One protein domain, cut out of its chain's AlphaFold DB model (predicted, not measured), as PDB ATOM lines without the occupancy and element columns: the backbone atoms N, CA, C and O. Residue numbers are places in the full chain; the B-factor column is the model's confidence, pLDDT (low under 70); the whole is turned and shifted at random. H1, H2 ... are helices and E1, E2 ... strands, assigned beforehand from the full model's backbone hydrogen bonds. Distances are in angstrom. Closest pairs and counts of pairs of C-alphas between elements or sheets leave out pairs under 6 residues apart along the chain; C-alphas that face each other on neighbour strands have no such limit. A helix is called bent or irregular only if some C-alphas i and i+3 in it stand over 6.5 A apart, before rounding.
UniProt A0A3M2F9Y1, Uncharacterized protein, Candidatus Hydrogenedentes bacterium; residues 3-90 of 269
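What this domain is: This is residues 3 to 90 of the 269 residues of an uncharacterized protein of Candidatus Hydrogenedentes bacterium (UniProt A0A3M2F9Y1). Two long strand hairpins share the strand E2 and open away from each other as a V, making one narrow, bent, strongly twisted sheet; off to one side of it hangs a loose loop of chain holding H1 and the small H2, with an unnamed stretch that folds back past H1 and ends in a free tail. The tip of the first hairpin, residues 9 to 14, sticks out, and so do residues 55 to 60 and the tail, residues 85 to 90. The printed part has 88 residues, with three named strands and two named helices in the order E1, E2, E3, H1, H2; the sheet's order is E1, E2, E3, antiparallel throughout, and the class is mixed, helices and strands. The whole is loose, with a radius of gyration of the C-alphas of 16.4 A and spans of 44 by 43 by 33 A.

Where its parts are: Find C-alpha 3 at (226.127, 99.782, 100.044); from there E1 runs through residues 3 to 10, 22.0 A long. E2 takes residues 13 to 26, 36.6 A from C-alpha 13 to C-alpha 26 at (221.227, 100.589, 80.412), and bends by 58 degrees at residue 22. E3, residues 29 to 40, covers 30.4 A and bends by 60 degrees at residue 36. Next read H1, residues 43 to 53, 15.7 A long, and then H2, residues 59 to 63, 6.9 A long, which ends at C-alpha 63 at (211.347, 86.471, 104.892).

How they stand to each other: Begin with the sheet, a meander, each strand the antiparallel neighbour of the one before; E1 and E3 are its edge strands. E1 and E2 form a hairpin, their directions at 143 degrees; look at N 4 and O 19, 2.8 A apart and within hydrogen-bond range. E2 and E3 form the next hairpin, at 146 degrees, where N 24 and O 31 are 2.8 A apart, also within range; the C-alphas of Arg 25 and Pro 30, which face each other, are 4.3 A apart. Neither helix is on the sheet, with 0 pairs of C-alphas within 10 A for each. H1 is apart from E1 and from E2, and H1 and H2 are apart. In H1 every O i to N i+4 pair is within hydrogen-bond range; in H2 it is 0 of 1, beside 1 of 2 O i to N i+3 pairs.

The domain as a whole: The two C-alphas farthest apart are those of Lys 28 and Asn 90, at 47.7 A. The printed part has no cut, and the four links between named elements are tight. After H2 you will find residues 64 to 90 with no named element. The mean pLDDT of the printed part is 70.1; it is under 70 at residues 41 to 82 and at residue 84.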
ATOM      1  N   LEU A   3     224.973  98.986  99.641       78.44
ATOM      2  CA  LEU A   3     226.127  99.782 100.044       78.44
ATOM      3  C   LEU A   3     227.388  99.300  99.330       78.44
ATOM      4  O   LEU A   3     227.723  98.120  99.340       78.44
ATOM      5  N   LYS A   4     228.110 100.234  98.712       80.38
ATOM      6  CA  LYS A   4     229.401  99.980  98.079       80.38
ATOM      7  C   LYS A   4     230.513 100.605  98.911       80.38
ATOM      8  O   LYS A   4     230.523 101.820  99.119       80.38
ATOM      9  N   ARG A   5     231.465  99.780  99.352       82.31
ATOM     10  CA  ARG A   5     232.673 100.236 100.048       82.31
ATOM     11  C   ARG A   5     233.666 100.829  99.056       82.31
ATOM     12  O   ARG A   5     233.969 100.225  98.027       82.31
ATOM     13  N   HIS A   6     234.225 101.977  99.405       81.38
ATOM     14  CA  HIS A   6     235.352 102.586  98.720       81.38
ATOM     15  C   HIS A   6     236.511 102.750  99.700       81.38
ATOM     16  O   HIS A   6     236.329 103.232 100.815       81.38
ATOM     17  N   GLN A   7     237.711 102.359  99.276       81.62
ATOM     18  CA  GLN A   7     238.927 102.517 100.065       81.62
ATOM     19  C   GLN A   7     239.875 103.475  99.357       81.62
ATOM     20  O   GLN A   7     240.142 103.334  98.163       81.62
ATOM     21  N   ARG A   8     240.392 104.453 100.098       82.00
ATOM     22  CA  ARG A   8     241.392 105.401  99.614       82.00
ATOM     23  C   ARG A   8     242.538 105.473 100.609       82.00
ATOM     24  O   ARG A   8     242.326 105.686 101.796       82.00
ATOM     25  N   ARG A   9     243.768 105.339 100.117       80.62
ATOM     26  CA  ARG A   9     244.972 105.554 100.924       80.62
ATOM     27  C   ARG A   9     245.413 107.008 100.789       80.62
ATOM     28  O   ARG A   9     245.611 107.480  99.670       80.62
ATOM     29  N   LYS A  10     245.530 107.719 101.909       78.56
ATOM     30  CA  LYS A  10     246.001 109.109 101.972       78.56
ATOM     31  C   LYS A  10     246.800 109.297 103.265       78.56
ATOM     32  O   LYS A  10     246.418 108.753 104.292       78.56
ATOM     33  N   ASP A  11     247.932 109.993 103.194       71.06
ATOM     34  CA  ASP A  11     248.768 110.340 104.359       71.06
ATOM     35  C   ASP A  11     249.130 109.136 105.253       71.06
ATOM     36  O   ASP A  11     249.068 109.180 106.479       71.06
ATOM     37  N   GLY A  12     249.462 108.001 104.626       79.50
ATOM     38  CA  GLY A  12     249.834 106.764 105.320       79.50
ATOM     39  C   GLY A  12     248.671 105.980 105.943       79.50
ATOM     40  O   GLY A  12     248.880 104.826 106.317       79.50
ATOM     41  N   LYS A  13     247.451 106.534 105.986       74.88
ATOM     42  CA  LYS A  13     246.248 105.896 106.542       74.88
ATOM     43  C   LYS A  13     245.286 105.432 105.440       74.88
ATOM     44  O   LYS A  13     245.199 106.025 104.361       74.88
ATOM     45  N   THR A  14     244.575 104.337 105.701       78.69
ATOM     46  CA  THR A  14     243.534 103.811 104.806       78.69
ATOM     47  C   THR A  14     242.177 104.316 105.273       78.69
ATOM     48  O   THR A  14     241.700 103.927 106.333       78.69
ATOM     49  N   HIS A  15     241.554 105.158 104.459       75.81
ATOM     50  CA  HIS A  15     240.224 105.704 104.682       75.81
ATOM     51  C   HIS A  15     239.192 104.840 103.955       75.81
ATOM     52  O   HIS A  15     239.346 104.558 102.763       75.81
ATOM     53  N   SER A  16     238.155 104.398 104.670       80.44
ATOM     54  CA  SER A  16     237.049 103.615 104.105       80.44
ATOM     55  C   SER A  16     235.758 104.419 104.192       80.44
ATOM     56  O   SER A  16     235.320 104.747 105.289       80.44
ATOM     57  N   TYR A  17     235.140 104.700 103.047       82.69
ATOM     58  CA  TYR A  17     233.858 105.400 102.968       82.69
ATOM     59  C   TYR A  17     232.834 104.573 102.193       82.69
ATOM     60  O   TYR A  17     233.189 103.715 101.378       82.69
ATOM     61  N   TRP A  18     231.553 104.828 102.447       82.00
ATOM     62  CA  TRP A  18     230.453 104.054 101.873       82.00
ATOM     63  C   TRP A  18     229.579 104.903 100.955       82.00
ATOM     64  O   TRP A  18     229.365 106.095 101.184       82.00
ATOM     65  N   ALA A  19     229.070 104.279  99.894       83.00
ATOM     66  CA  ALA A  19     228.163 104.905  98.942       83.00
ATOM     67  C   ALA A  19     226.923 104.033  98.724       83.00
ATOM     68  O   ALA A  19     227.040 102.848  98.398       83.00
ATOM     69  N   LEU A  20     225.735 104.623  98.850       84.50
ATOM     70  CA  LEU A  20     224.484 103.966  98.486       84.50
ATOM     71  C   LEU A  20     224.386 103.912  96.964       84.50
ATOM     72  O   LEU A  20     224.434 104.940  96.289       84.50
ATOM     73  N   THR A  21     224.278 102.706  96.423       83.62
ATOM     74  CA  THR A  21     224.349 102.447  94.988       83.62
ATOM     75  C   THR A  21     223.113 101.685  94.523       83.62
ATOM     76  O   THR A  21     222.652 100.744  95.170       83.62
ATOM     77  N   GLU A  22     222.568 102.076  93.378       85.12
ATOM     78  CA  GLU A  22     221.487 101.363  92.704       85.12
ATOM     79  C   GLU A  22     221.967 100.746  91.388       85.12
ATOM     80  O   GLU A  22     222.857 101.274  90.715       85.12
ATOM     81  N   THR A  23     221.377  99.613  91.009       88.75
ATOM     82  CA  THR A  23     221.641  98.975  89.715       88.75
ATOM     83  C   THR A  23     220.598  99.449  88.715       88.75
ATOM     84  O   THR A  23     219.421  99.125  88.842       88.75
ATOM     85  N   VAL A  24     221.036 100.186  87.697       88.38
ATOM     86  CA  VAL A  24     220.191 100.715  86.623       88.38
ATOM     87  C   VAL A  24     220.446  99.918  85.348       88.38
ATOM     88  O   VAL A  24     221.593  99.697  84.954       88.38
ATOM     89  N   ARG A  25     219.382  99.480  84.667       84.88
ATOM     90  CA  ARG A  25     219.508  98.840  83.350       84.88
ATOM     91  C   ARG A  25     219.790  99.901  82.293       84.88
ATOM     92  O   ARG A  25     219.024 100.845  82.139       84.88
ATOM     93  N   THR A  26     220.881  99.735  81.554       88.06
ATOM     94  CA  THR A  26     221.227 100.589  80.412       88.06
ATOM     95  C   THR A  26     221.248  99.762  79.130       88.06
ATOM     96  O   THR A  26     221.306  98.533  79.182       88.06
ATOM     97  N   SER A  27     221.250 100.419  77.969       82.31
ATOM     98  CA  SER A  27     221.360  99.755  76.657       82.31
ATOM     99  C   SER A  27     222.631  98.909  76.494       82.31
ATOM    100  O   SER A  27     222.681  98.038  75.634       82.31
ATOM    101  N   LYS A  28     223.647  99.129  77.338       85.31
ATOM    102  CA  LYS A  28     224.905  98.363  77.389       85.31
ATOM    103  C   LYS A  28     224.960  97.371  78.560       85.31
ATOM    104  O   LYS A  28     226.048  96.961  78.955       85.31
ATOM    105  N   GLY A  29     223.813  97.033  79.149       85.81
ATOM    106  CA  GLY A  29     223.700  96.149  80.310       85.81
ATOM    107  C   GLY A  29     223.486  96.885  81.642       85.81
ATOM    108  O   GLY A  29     223.370  98.117  81.679       85.81
ATOM    109  N   PRO A  30     223.378  96.142  82.755       87.19
ATOM    110  CA  PRO A  30     223.208  96.725  84.079       87.19
ATOM    111  C   PRO A  30     224.460  97.505  84.499       87.19
ATOM    112  O   PRO A  30     225.582  97.019  84.381       87.19
ATOM    113  N   ARG A  31     224.266  98.733  84.985       86.75
ATOM    114  CA  ARG A  31     225.323  99.604  85.515       86.75
ATOM    115  C   ARG A  31     224.966 100.084  86.912       86.75
ATOM    116  O   ARG A  31     223.799 100.246  87.247       86.75
ATOM    117  N   HIS A  32     225.988 100.335  87.717       88.75
ATOM    118  CA  HIS A  32     225.835 100.851  89.072       88.75
ATOM    119  C   HIS A  32     225.850 102.383  89.054       88.75
ATOM    120  O   HIS A  32     226.796 102.980  88.539       88.75
ATOM    121  N   ARG A  33     224.815 103.009  89.619       88.31
ATOM    122  CA  ARG A  33     224.712 104.457  89.816       88.31
ATOM    123  C   ARG A  33     224.767 104.758  91.310       88.31
ATOM    124  O   ARG A  33     223.987 104.208  92.081       88.31
ATOM    125  N   THR A  34     225.682 105.630  91.720       88.50
ATOM    126  CA  THR A  34     225.732 106.117  93.104       88.50
ATOM    127  C   THR A  34     224.595 107.107  93.341       88.50
ATOM    128  O   THR A  34     224.459 108.077  92.598       88.50
ATOM    129  N   VAL A  35     223.786 106.840  94.363       86.50
ATOM    130  CA  VAL A  35     222.654 107.670  94.794       86.50
ATOM    131  C   VAL A  35     223.111 108.703  95.823       86.50
ATOM    132  O   VAL A  35     222.777 109.876  95.697       86.50
ATOM    133  N   ALA A  36     223.911 108.287  96.810       81.75
ATOM    134  CA  ALA A  36     224.440 109.169  97.849       81.75
ATOM    135  C   ALA A  36     225.772 108.651  98.413       81.75
ATOM    136  O   ALA A  36     226.001 107.440  98.475       81.75
ATOM    137  N   TYR A  37     226.634 109.568  98.857       81.94
ATOM    138  CA  TYR A  37     227.822 109.249  99.654       81.94
ATOM    139  C   TYR A  37     227.476 109.387 101.138       81.94
ATOM    140  O   TYR A  37     226.997 110.435 101.554       81.94
ATOM    141  N   LEU A  38     227.728 108.338 101.923       78.56
ATOM    142  CA  LEU A  38     227.428 108.297 103.360       78.56
ATOM    143  C   LEU A  38     228.616 108.727 104.234       78.56
ATOM    144  O   LEU A  38     228.467 108.868 105.440       78.56
ATOM    145  N   GLY A  39     229.786 108.953 103.631       78.38
ATOM    146  CA  GLY A  39     231.000 109.332 104.352       78.38
ATOM    147  C   GLY A  39     231.701 108.148 105.019       78.38
ATOM    148  O   GLY A  39     231.511 106.988 104.634       78.38
ATOM    149  N   GLU A  40     232.581 108.462 105.970       76.69
ATOM    150  CA  GLU A  40     233.236 107.473 106.829       76.69
ATOM    151  C   GLU A  40     232.299 107.113 107.983       76.69
ATOM    152  O   GLU A  40     231.746 108.001 108.618       76.69
ATOM    153  N   SER A  41     232.136 105.817 108.248       67.12
ATOM    154  CA  SER A  41     231.331 105.312 109.367       67.12
ATOM    155  C   SER A  41     232.229 104.601 110.374       67.12
ATOM    156  O   SER A  41     232.995 103.703 109.972       67.12
ATOM    157  N   THR A  42     232.110 104.931 111.657       68.38
ATOM    158  CA  THR A  42     232.845 104.240 112.731       68.38
ATOM    159  C   THR A  42     232.335 102.800 112.918       68.38
ATOM    160  O   THR A  42     231.233 102.468 112.467       68.38
ATOM    161  N   PRO A  43     233.121 101.889 113.522       66.50
ATOM    162  CA  PRO A  43     232.654 100.533 113.829       66.50
ATOM    163  C   PRO A  43     231.393 100.514 114.712       66.50
ATOM    164  O   PRO A  43     230.446  99.785 114.415       66.50
ATOM    165  N   SER A  44     231.334 101.366 115.738       65.00
ATOM    166  CA  SER A  44     230.158 101.576 116.600       65.00
ATOM    167  C   SER A  44     228.910 102.039 115.839       65.00
ATOM    168  O   SER A  44     227.827 101.495 116.061       65.00
ATOM    169  N   GLU A  45     229.037 102.977 114.897       68.06
ATOM    170  CA  GLU A  45     227.916 103.393 114.040       68.06
ATOM    171  C   GLU A  45     227.406 102.232 113.182       68.06
ATOM    172  O   GLU A  45     226.201 101.992 113.134       68.06
ATOM    173  N   ARG A  46     228.305 101.460 112.551       68.69
ATOM    174  CA  ARG A  46     227.930 100.291 111.732       68.69
ATOM    175  C   ARG A  46     227.160  99.250 112.539       68.69
ATOM    176  O   ARG A  46     226.159  98.732 112.051       68.69
ATOM    177  N   LYS A  47     227.586  98.980 113.778       64.75
ATOM    178  CA  LYS A  47     226.854  98.098 114.699       64.75
ATOM    179  C   LYS A  47     225.475  98.648 115.054       64.75
ATOM    180  O   LYS A  47     224.517  97.882 115.090       64.75
ATOM    181  N   GLY A  48     225.361  99.959 115.280       62.44
ATOM    182  CA  GLY A  48     224.076 100.623 115.512       62.44
ATOM    183  C   GLY A  48     223.105 100.438 114.341       62.44
ATOM    184  O   GLY A  48     221.956 100.053 114.549       62.44
ATOM    185  N   TRP A  49     223.581 100.626 113.106       66.12
ATOM    186  CA  TRP A  49     222.790 100.394 111.890       66.12
ATOM    187  C   TRP A  49     222.399  98.920 111.704       66.12
ATOM    188  O   TRP A  49     221.242  98.638 111.404       66.12
ATOM    189  N   ALA A  50     223.320  97.980 111.936       64.75
ATOM    190  CA  ALA A  50     223.036  96.545 111.856       64.75
ATOM    191  C   ALA A  50     222.020  96.082 112.920       64.75
ATOM    192  O   ALA A  50     221.220  95.184 112.671       64.75
ATOM    193  N   HIS A  51     222.011  96.707 114.103       62.28
ATOM    194  CA  HIS A  51     221.019  96.417 115.140       62.28
ATOM    195  C   HIS A  51     219.609  96.895 114.751       62.28
ATOM    196  O   HIS A  51     218.632  96.200 115.021       62.28
ATOM    197  N   LEU A  52     219.496  98.038 114.059       59.72
ATOM    198  CA  LEU A  52     218.219  98.536 113.531       59.72
ATOM    199  C   LEU A  52     217.630  97.610 112.452       59.72
ATOM    200  O   LEU A  52     216.413  97.451 112.397       59.72
ATOM    201  N   GLU A  53     218.467  96.950 111.639       59.03
ATOM    202  CA  GLU A  53     218.001  95.942 110.667       59.03
ATOM    203  C   GLU A  53     217.348  94.721 111.329       59.03
ATOM    204  O   GLU A  53     216.522  94.060 110.707       59.03
ATOM    205  N   GLN A  54     217.693  94.415 112.583       58.62
ATOM    206  CA  GLN A  54     217.154  93.265 113.319       58.62
ATOM    207  C   GLN A  54     215.814  93.561 114.017       58.62
ATOM    208  O   GLN A  54     215.184  92.637 114.532       58.62
ATOM    209  N   GLN A  55     215.350  94.818 114.003       55.72
ATOM    210  CA  GLN A  55     214.066  95.247 114.576       55.72
ATOM    211  C   GLN A  55     212.966  95.628 113.550       55.72
ATOM    212  O   GLN A  55     212.347  96.683 113.699       55.72
ATOM    213  N   PRO A  56     212.628  94.823 112.524       53.06
ATOM    214  CA  PRO A  56     211.373  95.019 111.816       53.06
ATOM    215  C   PRO A  56     210.245  94.223 112.493       53.06
ATOM    216  O   PRO A  56     210.267  92.990 112.540       53.06
ATOM    217  N   ASP A  57     209.209  94.935 112.938       52.72
ATOM    218  CA  ASP A  57     207.887  94.377 113.277       52.72
ATOM    219  C   ASP A  57     207.108  93.889 112.030       52.72
ATOM    220  O   ASP A  57     205.990  93.387 112.143       52.72
ATOM    221  N   ASP A  58     207.685  94.002 110.826       54.91
ATOM    222  CA  ASP A  58     207.046  93.629 109.562       54.91
ATOM    223  C   ASP A  58     207.409  92.183 109.136       54.91
ATOM    224  O   ASP A  58     208.577  91.886 108.843       54.91
ATOM    225  N   PRO A  59     206.434  91.255 109.067       55.62
ATOM    226  CA  PRO A  59     206.667  89.856 108.707       55.62
ATOM    227  C   PRO A  59     207.188  89.656 107.272       55.62
ATOM    228  O   PRO A  59     207.801  88.623 107.000       55.62
ATOM    229  N   VAL A  60     207.004  90.623 106.364       51.81
ATOM    230  CA  VAL A  60     207.508  90.538 104.979       51.81
ATOM    231  C   VAL A  60     209.025  90.751 104.923       51.81
ATOM    232  O   VAL A  60     209.717  90.078 104.156       51.81
ATOM    233  N   LEU A  61     209.564  91.624 105.781       50.62
ATOM    234  CA  LEU A  61     211.004  91.898 105.869       50.62
ATOM    235  C   LEU A  61     211.783  90.750 106.529       50.62
ATOM    236  O   LEU A  61     212.936  90.531 106.180       50.62
ATOM    237  N   LYS A  62     211.151  89.951 107.402       52.59
ATOM    238  CA  LYS A  62     211.762  88.736 107.982       52.59
ATOM    239  C   LYS A  62     212.034  87.627 106.960       52.59
ATOM    240  O   LYS A  62     212.961  86.845 107.149       52.59
ATOM    241  N   ALA A  63     211.215  87.520 105.910       49.78
ATOM    242  CA  ALA A  63     211.347  86.471 104.892       49.78
ATOM    243  C   ALA A  63     212.402  86.809 103.824       49.78
ATOM    244  O   ALA A  63     212.996  85.916 103.216       49.78
ATOM    245  N   LEU A  64     212.657  88.099 103.610       48.38
ATOM    246  CA  LEU A  64     213.764  88.573 102.798       48.38
ATOM    247  C   LEU A  64     215.012  88.563 103.682       48.38
ATOM    248  O   LEU A  64     215.280  89.525 104.388       48.38
ATOM    249  N   HIS A  65     215.773  87.468 103.648       46.44
ATOM    250  CA  HIS A  65     217.135  87.415 104.189       46.44
ATOM    251  C   HIS A  65     218.008  88.418 103.407       46.44
ATOM    252  O   HIS A  65     218.731  88.069 102.474       46.44
ATOM    253  N   GLN A  66     217.860  89.705 103.709       49.53
ATOM    254  CA  GLN A  66     218.648  90.765 103.121       49.53
ATOM    255  C   GLN A  66     220.038  90.657 103.742       49.53
ATOM    256  O   GLN A  66     220.187  90.640 104.962       49.53
ATOM    257  N   ALA A  67     221.050  90.470 102.894       50.91
ATOM    258  CA  ALA A  67     222.438  90.477 103.325       50.91
ATOM    259  C   ALA A  67     222.684  91.756 104.137       50.91
ATOM    260  O   ALA A  67     222.344  92.838 103.656       50.91
ATOM    261  N   SER A  68     223.223  91.592 105.352       55.44
ATOM    262  CA  SER A  68     223.641  92.672 106.254       55.44
ATOM    263  C   SER A  68     224.183  93.858 105.457       55.44
ATOM    264  O   SER A  68     225.052  93.667 104.598       55.44
ATOM    265  N   LEU A  69     223.693  95.072 105.743       57.19
ATOM    266  CA  LEU A  69     224.141  96.320 105.099       57.19
ATOM    267  C   LEU A  69     225.675  96.453 105.065       57.19
ATOM    268  O   LEU A  69     226.230  97.081 104.159       57.19
ATOM    269  N   PHE A  70     226.356  95.827 106.026       59.31
ATOM    270  CA  PHE A  70     227.805  95.719 106.100       59.31
ATOM    271  C   PHE A  70     228.206  94.238 106.070       59.31
ATOM    272  O   PHE A  70     227.814  93.468 106.945       59.31
ATOM    273  N   GLU A  71     229.000  93.819 105.081       55.44
ATOM    274  CA  GLU A  71     229.625  92.490 105.086       55.44
ATOM    275  C   GLU A  71     230.553  92.408 106.310       55.44
ATOM    276  O   GLU A  71     231.601  93.060 106.353       55.44
ATOM    277  N   CYS A  72     230.129  91.679 107.346       44.34
ATOM    278  CA  CYS A  72     230.874  91.508 108.591       44.34
ATOM    279  C   CYS A  72     232.091  90.602 108.367       44.34
ATOM    280  O   CYS A  72     232.106  89.439 108.759       44.34
ATOM    281  N   GLU A  73     233.142  91.125 107.740       47.78
ATOM    282  CA  GLU A  73     234.463  90.516 107.834       47.78
ATOM    283  C   GLU A  73     235.132  90.985 109.130       47.78
ATOM    284  O   GLU A  73     235.726  92.062 109.189       47.78
ATOM    285  N   ASN A  74     235.067  90.100 110.132       47.16
ATOM    286  CA  ASN A  74     235.746  90.106 111.434       47.16
ATOM    287  C   ASN A  74     234.953  90.694 112.616       47.16
ATOM    288  O   ASN A  74     235.004  91.887 112.895       47.16
ATOM    289  N   ASP A  75     234.367  89.787 113.408       47.50
ATOM    290  CA  ASP A  75     233.864  89.954 114.788       47.50
ATOM    291  C   ASP A  75     234.969  90.326 115.810       47.50
ATOM    292  O   ASP A  75     235.044  89.785 116.912       47.50
ATOM    293  N   LYS A  76     235.900  91.220 115.453       50.53
ATOM    294  CA  LYS A  76     236.978  91.678 116.350       50.53
ATOM    295  C   LYS A  76     236.812  93.113 116.840       50.53
ATOM    296  O   LYS A  76     237.589  93.540 117.688       50.53
ATOM    297  N   ASP A  77     235.813  93.842 116.354       53.03
ATOM    298  CA  ASP A  77     235.534  95.189 116.844       53.03
ATOM    299  C   ASP A  77     234.785  95.088 118.180       53.03
ATOM    300  O   ASP A  77     233.617  94.714 118.221       53.03
ATOM    301  N   THR A  78     235.451  95.405 119.291       54.59
ATOM    302  CA  THR A  78     234.912  95.334 120.665       54.59
ATOM    303  C   THR A  78     234.123  96.581 121.089       54.59
ATOM    304  O   THR A  78     233.752  96.696 122.252       54.59
ATOM    305  N   GLU A  79     233.866  97.531 120.181       59.31
ATOM    306  CA  GLU A  79     233.162  98.778 120.521       59.31
ATOM    307  C   GLU A  79     231.710  98.510 120.949       59.31
ATOM    308  O   GLU A  79     230.983  97.771 120.271       59.31
ATOM    309  N   GLU A  80     231.300  99.106 122.074       61.75
ATOM    310  CA  GLU A  80     229.923  99.064 122.571       61.75
ATOM    311  C   GLU A  80     228.960  99.699 121.560       61.75
ATOM    312  O   GLU A  80     229.268 100.701 120.908       61.75
ATOM    313  N   VAL A  81     227.775  99.101 121.427       61.12
ATOM    314  CA  VAL A  81     226.707  99.652 120.588       61.12
ATOM    315  C   VAL A  81     226.277 100.991 121.195       61.12
ATOM    316  O   VAL A  81     225.931 101.025 122.380       61.12
ATOM    317  N   PRO A  82     226.280 102.096 120.428       64.94
ATOM    318  CA  PRO A  82     225.855 103.384 120.948       64.94
ATOM    319  C   PRO A  82     224.408 103.287 121.435       64.94
ATOM    320  O   PRO A  82     223.537 102.737 120.758       64.94
ATOM    321  N   LYS A  83     224.148 103.816 122.633       72.88
ATOM    322  CA  LYS A  83     222.816 103.804 123.238       72.88
ATOM    323  C   LYS A  83     221.849 104.603 122.362       72.88
ATOM    324  O   LYS A  83     221.921 105.829 122.306       72.88
ATOM    325  N   LEU A  84     220.937 103.902 121.695       68.56
ATOM    326  CA  LEU A  84     219.884 104.513 120.892       68.56
ATOM    327  C   LEU A  84     218.872 105.200 121.817       68.56
ATOM    328  O   LEU A  84     218.307 104.581 122.719       68.56
ATOM    329  N   VAL A  85     218.653 106.497 121.597       77.31
ATOM    330  CA  VAL A  85     217.641 107.290 122.302       77.31
ATOM    331  C   VAL A  85     216.587 107.714 121.286       77.31
ATOM    332  O   VAL A  85     216.879 108.461 120.354       77.31
ATOM    333  N   HIS A  86     215.350 107.246 121.458       80.00
ATOM    334  CA  HIS A  86     214.230 107.680 120.627       80.00
ATOM    335  C   HIS A  86     213.792 109.089 121.043       80.00
ATOM    336  O   HIS A  86     213.259 109.287 122.135       80.00
ATOM    337  N   VAL A  87     214.004 110.073 120.168       81.81
ATOM    338  CA  VAL A  87     213.598 111.467 120.394       81.81
ATOM    339  C   VAL A  87     212.299 111.749 119.644       81.81
ATOM    340  O   VAL A  87     212.216 111.596 118.426       81.81
ATOM    341  N   ARG A  88     211.265 112.202 120.361       87.06
ATOM    342  CA  ARG A  88     210.007 112.639 119.744       87.06
ATOM    343  C   ARG A  88     210.189 114.034 119.148       87.06
ATOM    344  O   ARG A  88     210.044 115.020 119.861       87.06
ATOM    345  N   ILE A  89     210.456 114.112 117.844       87.81
ATOM    346  CA  ILE A  89     210.744 115.376 117.135       87.81
ATOM    347  C   ILE A  89     209.645 116.429 117.376       87.81
ATOM    348  O   ILE A  89     209.945 117.566 117.721       87.81
ATOM    349  N   ASN A  90     208.368 116.032 117.325       86.06
ATOM    350  CA  ASN A  90     207.230 116.940 117.554       86.06
ATOM    351  C   ASN A  90     207.108 117.451 119.005       86.06
ATOM    352  O   ASN A  90     206.278 118.312 119.285       86.06
TER     353      ASN A  90